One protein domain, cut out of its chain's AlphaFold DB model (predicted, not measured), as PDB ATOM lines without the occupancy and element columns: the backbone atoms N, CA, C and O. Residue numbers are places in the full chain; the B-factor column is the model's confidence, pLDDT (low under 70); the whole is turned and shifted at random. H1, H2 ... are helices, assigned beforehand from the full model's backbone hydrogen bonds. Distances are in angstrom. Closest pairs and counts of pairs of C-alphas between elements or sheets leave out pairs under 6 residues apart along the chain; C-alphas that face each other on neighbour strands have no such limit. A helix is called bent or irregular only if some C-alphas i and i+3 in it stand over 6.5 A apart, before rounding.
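This is residues 72 to 124 of the 125 residues of the protein "Hypothetical protein" of Rotaria sp. Silwood1 (UniProt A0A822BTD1). Three helices follow one another round an open horseshoe, with the short H1 at one tip, H2 at the turn and the longer H3 along the other side. From the far end of H3 a tail without a named element, residues 109 to 124, runs outward as a loop and folds back, so that its last residues come into the space between the two sides of the horseshoe; residues 112 to 117 of this loop stick out. The printed part has 53 residues with three named helices, in the order H1, H2, H3, and no named strand. Its class is all helix, with 28 of the 53 residues in the named helices. The whole is loose, with a radius of gyration of the C-alphas of 12.8 A, and the C-alphas span 39 by 26 by 13 A.

The printed part begins with H1, residues 72 to 76, five residues from Glu 72 to Arg 76. C-alpha 72 stands at (-56.004, 24.659, 0.452). Residues 77 to 82 follow, and within them residues 78 to 80 are a short helical run without a name. H2 takes residues 83 to 90, from Asp 83 to Phe 90, and measures 10.1 A from first to last C-alpha. C-alpha 83 stands at (-56.308, 5.589, -3.970). After residues 91 to 93 comes H3, residues 94 to 108, from Gln 94 to Met 108. It is the longest helix by residues, with 15 residues, and measures 18.6 A from first to last C-alpha. H3 ends with C-alpha 108 at (-37.276, 15.626, 7.137). H3 is irregular: its C-alphas 103 and 106 are 7.0 A apart, where about 5 A is found in a regular helix, and its line is a rough one. Residues 109 to 124 hold no named element, though residues 121 to 123 are a short helical run.

H1 touches no helix. It is apart from H2, although the two follow each other in the chain, and it is apart from H3. H2 and H3 only just touch, with 3 pairs of C-alphas within 8 A. The closest C-alphas of the two are those of Asp 83 and Gln 94, 6.2 A apart, and H3 touches H2 with residue 94 alone. Their lines stand at a steep tilt of 43 degrees. They run the same way. Their centres are 16.4 A apart. In H1 and H2 every pair of O i and N i+4 is within hydrogen-bond range, while in H3 this holds for 9 of 11 pairs.

The two C-alphas farthest apart are those of Gln 84, in H2, and Asn 114, in the loop after H3, at 39.6 A. The first and last printed C-alphas, those of Glu 72 and Ile 124, are 14.9 A apart. The outline is flat, but only just, with its spans of 39, 26 and 13 A. Residues 112 to 117 stand free, with no C-alpha 8 or more residues away along the chain within 10 A. The C-alphas of residues 109 to 124 lie 2 to 24 A from the mean of the C-alphas. The link from H1 to H2 is short, with 6 residues, and the link from H2 to H3 is tight, with 3 residues; no link between helices is long. The printed part has no cut and runs from residue 72 to residue 124 of a chain of 125 residues. The mean pLDDT of the printed part is 87.1, and the model's confidence is low, under 70, at residues 114 to 115.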
ATOM      1  N   GLU A  72     -54.621  25.124   0.590       84.00
ATOM      2  CA  GLU A  72     -56.004  24.659   0.452       84.00
ATOM      3  C   GLU A  72     -56.105  23.398  -0.400       84.00
ATOM      4  O   GLU A  72     -56.855  22.501  -0.045       84.00
ATOM      5  N   TRP A  73     -55.305  23.273  -1.464       85.19
ATOM      6  CA  TRP A  73     -55.288  22.055  -2.281       85.19
ATOM      7  C   TRP A  73     -54.922  20.822  -1.443       85.19
ATOM      8  O   TRP A  73     -55.650  19.834  -1.430       85.19
ATOM      9  N   TRP A  74     -53.854  20.914  -0.645       86.56
ATOM     10  CA  TRP A  74     -53.448  19.814   0.231       86.56
ATOM     11  C   TRP A  74     -54.470  19.523   1.332       86.56
ATOM     12  O   TRP A  74     -54.642  18.381   1.723       86.56
ATOM     13  N   MET A  75     -55.135  20.546   1.870       85.94
ATOM     14  CA  MET A  75     -56.066  20.370   2.993       85.94
ATOM     15  C   MET A  75     -57.467  19.936   2.553       85.94
ATOM     16  O   MET A  75     -58.147  19.246   3.303       85.94
ATOM     17  N   ARG A  76     -57.912  20.346   1.362       88.44
ATOM     18  CA  ARG A  76     -59.280  20.121   0.876       88.44
ATOM     19  C   ARG A  76     -59.402  19.071  -0.209       88.44
ATOM     20  O   ARG A  76     -60.513  18.627  -0.444       88.44
ATOM     21  N   ILE A  77     -58.320  18.734  -0.906       88.12
ATOM     22  CA  ILE A  77     -58.392  17.824  -2.055       88.12
ATOM     23  C   ILE A  77     -57.714  16.504  -1.711       88.12
ATOM     24  O   ILE A  77     -58.359  15.466  -1.794       88.12
ATOM     25  N   VAL A  78     -56.462  16.538  -1.246       88.19
ATOM     26  CA  VAL A  78     -55.681  15.317  -0.961       88.19
ATOM     27  C   VAL A  78     -56.378  14.337   0.005       88.19
ATOM     28  O   VAL A  78     -56.359  13.147  -0.293       88.19
ATOM     29  N   PRO A  79     -57.059  14.763   1.094       88.44
ATOM     30  CA  PRO A  79     -57.732  13.829   2.005       88.44
ATOM     31  C   PRO A  79     -58.945  13.112   1.404       88.44
ATOM     32  O   PRO A  79     -59.362  12.090   1.935       88.44
ATOM     33  N   TYR A  80     -59.526  13.656   0.331       90.75
ATOM     34  CA  TYR A  80     -60.716  13.108  -0.323       90.75
ATOM     35  C   TYR A  80     -60.390  12.425  -1.658       90.75
ATOM     36  O   TYR A  80     -61.305  11.990  -2.356       90.75
ATOM     37  N   MET A  81     -59.107  12.344  -2.036       91.25
ATOM     38  CA  MET A  81     -58.692  11.585  -3.213       91.25
ATOM     39  C   MET A  81     -58.892  10.093  -2.967       91.25
ATOM     40  O   MET A  81     -58.532   9.577  -1.909       91.25
ATOM     41  N   SER A  82     -59.413   9.390  -3.969       92.88
ATOM     42  CA  SER A  82     -59.362   7.928  -3.974       92.88
ATOM     43  C   SER A  82     -57.922   7.439  -4.143       92.88
ATOM     44  O   SER A  82     -57.079   8.162  -4.678       92.88
ATOM     45  N   ASP A  83     -57.637   6.189  -3.771       91.50
ATOM     46  CA  ASP A  83     -56.308   5.589  -3.970       91.50
ATOM     47  C   ASP A  83     -55.839   5.667  -5.427       91.50
ATOM     48  O   ASP A  83     -54.667   5.928  -5.695       91.50
ATOM     49  N   GLN A  84     -56.760   5.508  -6.380       92.56
ATOM     50  CA  GLN A  84     -56.463   5.629  -7.804       92.56
ATOM     51  C   GLN A  84     -56.047   7.062  -8.170       92.56
ATOM     52  O   GLN A  84     -55.017   7.261  -8.811       92.56
ATOM     53  N   GLN A  85     -56.797   8.067  -7.710       91.88
ATOM     54  CA  GLN A  85     -56.464   9.480  -7.929       91.88
ATOM     55  C   GLN A  85     -55.159   9.865  -7.231       91.88
ATOM     56  O   GLN A  85     -54.353  10.623  -7.772       91.88
ATOM     57  N   PHE A  86     -54.926   9.340  -6.031       92.38
ATOM     58  CA  PHE A  86     -53.692   9.558  -5.294       92.38
ATOM     59  C   PHE A  86     -52.504   8.960  -6.058       92.38
ATOM     60  O   PHE A  86     -51.508   9.642  -6.285       92.38
ATOM     61  N   LYS A  87     -52.639   7.729  -6.563       93.00
ATOM     62  CA  LYS A  87     -51.624   7.050  -7.379       93.00
ATOM     63  C   LYS A  87     -51.365   7.756  -8.707       93.00
ATOM     64  O   LYS A  87     -50.224   7.808  -9.157       93.00
ATOM     65  N   GLU A  88     -52.375   8.351  -9.327       93.31
ATOM     66  CA  GLU A  88     -52.202   9.152 -10.543       93.31
ATOM     67  C   GLU A  88     -51.433  10.453 -10.284       93.31
ATOM     68  O   GLU A  88     -50.553  10.807 -11.073       93.31
ATOM     69  N   ASN A  89     -51.714  11.131  -9.167       90.50
ATOM     70  CA  ASN A  89     -51.073  12.397  -8.808       90.50
ATOM     71  C   ASN A  89     -49.654  12.213  -8.245       90.50
ATOM     72  O   ASN A  89     -48.733  12.910  -8.664       90.50
ATOM     73  N   PHE A  90     -49.469  11.270  -7.319       89.94
ATOM     74  CA  PHE A  90     -48.231  11.077  -6.555       89.94
ATOM     75  C   PHE A  90     -47.382   9.896  -7.041       89.94
ATOM     76  O   PHE A  90     -46.256   9.719  -6.584       89.94
ATOM     77  N   ARG A  91     -47.892   9.089  -7.984       93.75
ATOM     78  CA  ARG A  91     -47.213   7.905  -8.559       93.75
ATOM     79  C   ARG A  91     -46.894   6.801  -7.551       93.75
ATOM     80  O   ARG A  91     -46.127   5.892  -7.857       93.75
ATOM     81  N   ILE A  92     -47.536   6.842  -6.388       92.31
ATOM     82  CA  ILE A  92     -47.415   5.867  -5.304       92.31
ATOM     83  C   ILE A  92     -48.776   5.646  -4.648       92.31
ATOM     84  O   ILE A  92     -49.661   6.493  -4.726       92.31
ATOM     85  N   GLU A  93     -48.939   4.503  -3.993       91.75
ATOM     86  CA  GLU A  93     -50.134   4.211  -3.198       91.75
ATOM     87  C   GLU A  93     -50.125   4.995  -1.884       91.75
ATOM     88  O   GLU A  93     -49.059   5.300  -1.338       91.75
ATOM     89  N   GLN A  94     -51.312   5.294  -1.354       90.44
ATOM     90  CA  GLN A  94     -51.457   6.053  -0.111       90.44
ATOM     91  C   GLN A  94     -50.804   5.328   1.080       90.44
ATOM     92  O   GLN A  94     -50.178   5.957   1.933       90.44
ATOM     93  N   SER A  95     -50.867   3.994   1.090       91.69
ATOM     94  CA  SER A  95     -50.185   3.120   2.054       91.69
ATOM     95  C   SER A  95     -48.659   3.284   2.012       91.69
ATOM     96  O   SER A  95     -48.012   3.457   3.047       91.69
ATOM     97  N   THR A  96     -48.077   3.290   0.812       91.62
ATOM     98  CA  THR A  96     -46.641   3.491   0.589       91.62
ATOM     99  C   THR A  96     -46.213   4.897   0.994       91.62
ATOM    100  O   THR A  96     -45.191   5.055   1.660       91.62
ATOM    101  N   PHE A  97     -47.013   5.915   0.667       91.69
ATOM    102  CA  PHE A  97     -46.772   7.288   1.112       91.69
ATOM    103  C   PHE A  97     -46.770   7.406   2.643       91.69
ATOM    104  O   PHE A  97     -45.848   7.985   3.215       91.69
ATOM    105  N   ALA A  98     -47.738   6.788   3.327       91.06
ATOM    106  CA  ALA A  98     -47.774   6.749   4.788       91.06
ATOM    107  C   ALA A  98     -46.544   6.032   5.378       91.06
ATOM    108  O   ALA A  98     -45.945   6.506   6.345       91.06
ATOM    109  N   SER A  99     -46.114   4.926   4.764       92.69
ATOM    110  CA  SER A  99     -44.898   4.211   5.167       92.69
ATOM    111  C   SER A  99     -43.635   5.068   5.003       92.69
ATOM    112  O   SER A  99     -42.797   5.113   5.908       92.69
ATOM    113  N   LEU A 100     -43.520   5.810   3.894       90.19
ATOM    114  CA  LEU A 100     -42.421   6.749   3.647       90.19
ATOM    115  C   LEU A 100     -42.402   7.878   4.677       90.19
ATOM    116  O   LEU A 100     -41.338   8.202   5.205       90.19
ATOM    117  N   LEU A 101     -43.563   8.445   5.013       90.50
ATOM    118  CA  LEU A 101     -43.664   9.468   6.053       90.50
ATOM    119  C   LEU A 101     -43.237   8.938   7.424       90.50
ATOM    120  O   LEU A 101     -42.529   9.637   8.145       90.50
ATOM    121  N   ASN A 102     -43.585   7.698   7.764       92.06
ATOM    122  CA  ASN A 102     -43.167   7.090   9.027       92.06
ATOM    123  C   ASN A 102     -41.649   6.858   9.098       92.06
ATOM    124  O   ASN A 102     -41.045   7.084  10.145       92.06
ATOM    125  N   HIS A 103     -41.018   6.447   7.992       91.19
ATOM    126  CA  HIS A 103     -39.580   6.154   7.963       91.19
ATOM    127  C   HIS A 103     -38.715   7.406   7.806       91.19
ATOM    128  O   HIS A 103     -37.712   7.563   8.496       91.19
ATOM    129  N   ILE A 104     -39.078   8.295   6.884       89.25
ATOM    130  CA  ILE A 104     -38.244   9.428   6.465       89.25
ATOM    131  C   ILE A 104     -38.691  10.719   7.160       89.25
ATOM    132  O   ILE A 104     -37.891  11.632   7.385       89.25
ATOM    133  N   GLY A 105     -39.961  10.806   7.554       86.88
ATOM    134  CA  GLY A 105     -40.538  12.022   8.109       86.88
ATOM    135  C   GLY A 105     -39.878  12.552   9.382       86.88
ATOM    136  O   GLY A 105     -39.682  13.770   9.459       86.88
ATOM    137  N   PRO A 106     -39.437  11.706  10.337       89.25
ATOM    138  CA  PRO A 106     -38.669  12.172  11.490       89.25
ATOM    139  C   PRO A 106     -37.392  12.931  11.101       89.25
ATOM    140  O   PRO A 106     -37.032  13.900  11.767       89.25
ATOM    141  N   TYR A 107     -36.747  12.543   9.997       88.44
ATOM    142  CA  TYR A 107     -35.501  13.144   9.511       88.44
ATOM    143  C   TYR A 107     -35.729  14.386   8.634       88.44
ATOM    144  O   TYR A 107     -34.871  15.264   8.555       88.44
ATOM    145  N   MET A 108     -36.891  14.485   7.984       85.94
ATOM    146  CA  MET A 108     -37.276  15.626   7.137       85.94
ATOM    147  C   MET A 108     -37.877  16.796   7.929       85.94
ATOM    148  O   MET A 108     -38.010  17.904   7.395       85.94
ATOM    149  N   LYS A 109     -38.271  16.571   9.189       86.44
ATOM    150  CA  LYS A 109     -38.929  17.577  10.027       86.44
ATOM    151  C   LYS A 109     -37.991  18.752  10.303       86.44
ATOM    152  O   LYS A 109     -36.958  18.613  10.952       86.44
ATOM    153  N   LYS A 110     -38.383  19.945   9.851       85.81
ATOM    154  CA  LYS A 110     -37.662  21.194  10.130       85.81
ATOM    155  C   LYS A 110     -38.316  21.936  11.293       85.81
ATOM    156  O   LYS A 110     -39.521  21.838  11.525       85.81
ATOM    157  N   LEU A 111     -37.504  22.687  12.031       84.00
ATOM    158  CA  LEU A 111     -37.992  23.574  13.082       84.00
ATOM    159  C   LEU A 111     -38.524  24.875  12.475       84.00
ATOM    160  O   LEU A 111     -38.055  25.337  11.430       84.00
ATOM    161  N   ASN A 112     -39.488  25.482  13.165       82.19
ATOM    162  CA  ASN A 112     -39.884  26.855  12.883       82.19
ATOM    163  C   ASN A 112     -38.675  27.768  13.096       82.19
ATOM    164  O   ASN A 112     -37.927  27.609  14.059       82.19
ATOM    165  N   THR A 113     -38.493  28.737  12.209       79.38
ATOM    166  CA  THR A 113     -37.529  29.812  12.435       79.38
ATOM    167  C   THR A 113     -38.268  31.049  12.923       79.38
ATOM    168  O   THR A 113     -39.484  31.156  12.773       79.38
ATOM    169  N   ASN A 114     -37.527  32.038  13.425       67.69
ATOM    170  CA  ASN A 114     -38.087  33.345  13.787       67.69
ATOM    171  C   ASN A 114     -38.843  34.034  12.634       67.69
ATOM    172  O   ASN A 114     -39.576  34.988  12.872       67.69
ATOM    173  N   TYR A 115     -38.637  33.585  11.392       68.56
ATOM    174  CA  TYR A 115     -39.150  34.228  10.188       68.56
ATOM    175  C   TYR A 115     -40.183  33.399   9.423       68.56
ATOM    176  O   TYR A 115     -40.877  33.953   8.575       68.56
ATOM    177  N   ARG A 116     -40.290  32.086   9.671       74.69
ATOM    178  CA  ARG A 116     -41.277  31.228   9.004       74.69
ATOM    179  C   ARG A 116     -41.605  29.984   9.817       74.69
ATOM    180  O   ARG A 116     -40.726  29.388  10.444       74.69
ATOM    181  N   THR A 117     -42.849  29.536   9.705       79.31
ATOM    182  CA  THR A 117     -43.221  28.183  10.110       79.31
ATOM    183  C   THR A 117     -42.608  27.161   9.153       79.31
ATOM    184  O   THR A 117     -42.435  27.419   7.955       79.31
ATOM    185  N   SER A 118     -42.236  25.999   9.683       83.38
ATOM    186  CA  SER A 118     -41.850  24.864   8.857       83.38
ATOM    187  C   SER A 118     -43.053  24.380   8.059       83.38
ATOM    188  O   SER A 118     -44.184  24.374   8.543       83.38
ATOM    189  N   ILE A 119     -42.785  23.934   6.835       82.62
ATOM    190  CA  ILE A 119     -43.771  23.206   6.046       82.62
ATOM    191  C   ILE A 119     -43.937  21.820   6.702       82.62
ATOM    192  O   ILE A 119     -42.921  21.208   7.050       82.62
ATOM    193  N   PRO A 120     -45.177  21.349   6.924       84.31
ATOM    194  CA  PRO A 120     -45.435  19.985   7.375       84.31
ATOM    195  C   PRO A 120     -44.800  18.966   6.431       84.31
ATOM    196  O   PRO A 120     -44.755  19.188   5.221       84.31
ATOM    197  N   VAL A 121     -44.300  17.864   6.984       84.94
ATOM    198  CA  VAL A 121     -43.530  16.868   6.225       84.94
ATOM    199  C   VAL A 121     -44.371  16.261   5.108       84.94
ATOM    200  O   VAL A 121     -43.857  16.065   4.010       84.94
ATOM    201  N   GLU A 122     -45.668  16.062   5.348       81.75
ATOM    202  CA  GLU A 122     -46.573  15.479   4.356       81.75
ATOM    203  C   GLU A 122     -46.629  16.316   3.074       81.75
ATOM    204  O   GLU A 122     -46.815  15.768   2.006       81.75
ATOM    205  N   LYS A 123     -46.403  17.633   3.150       81.44
ATOM    206  CA  LYS A 123     -46.451  18.534   1.984       81.44
ATOM    207  C   LYS A 123     -45.126  18.641   1.217       81.44
ATOM    208  O   LYS A 123     -45.048  19.427   0.274       81.44
ATOM    209  N   ILE A 124     -44.064  17.990   1.695       72.50
ATOM    210  CA  ILE A 124     -42.707  18.076   1.126       72.50
ATOM    211  C   ILE A 124     -42.357  16.814   0.330       72.50
ATOM    212  O   ILE A 124     -41.599  16.919  -0.633       72.50
TER     213      ILE A 124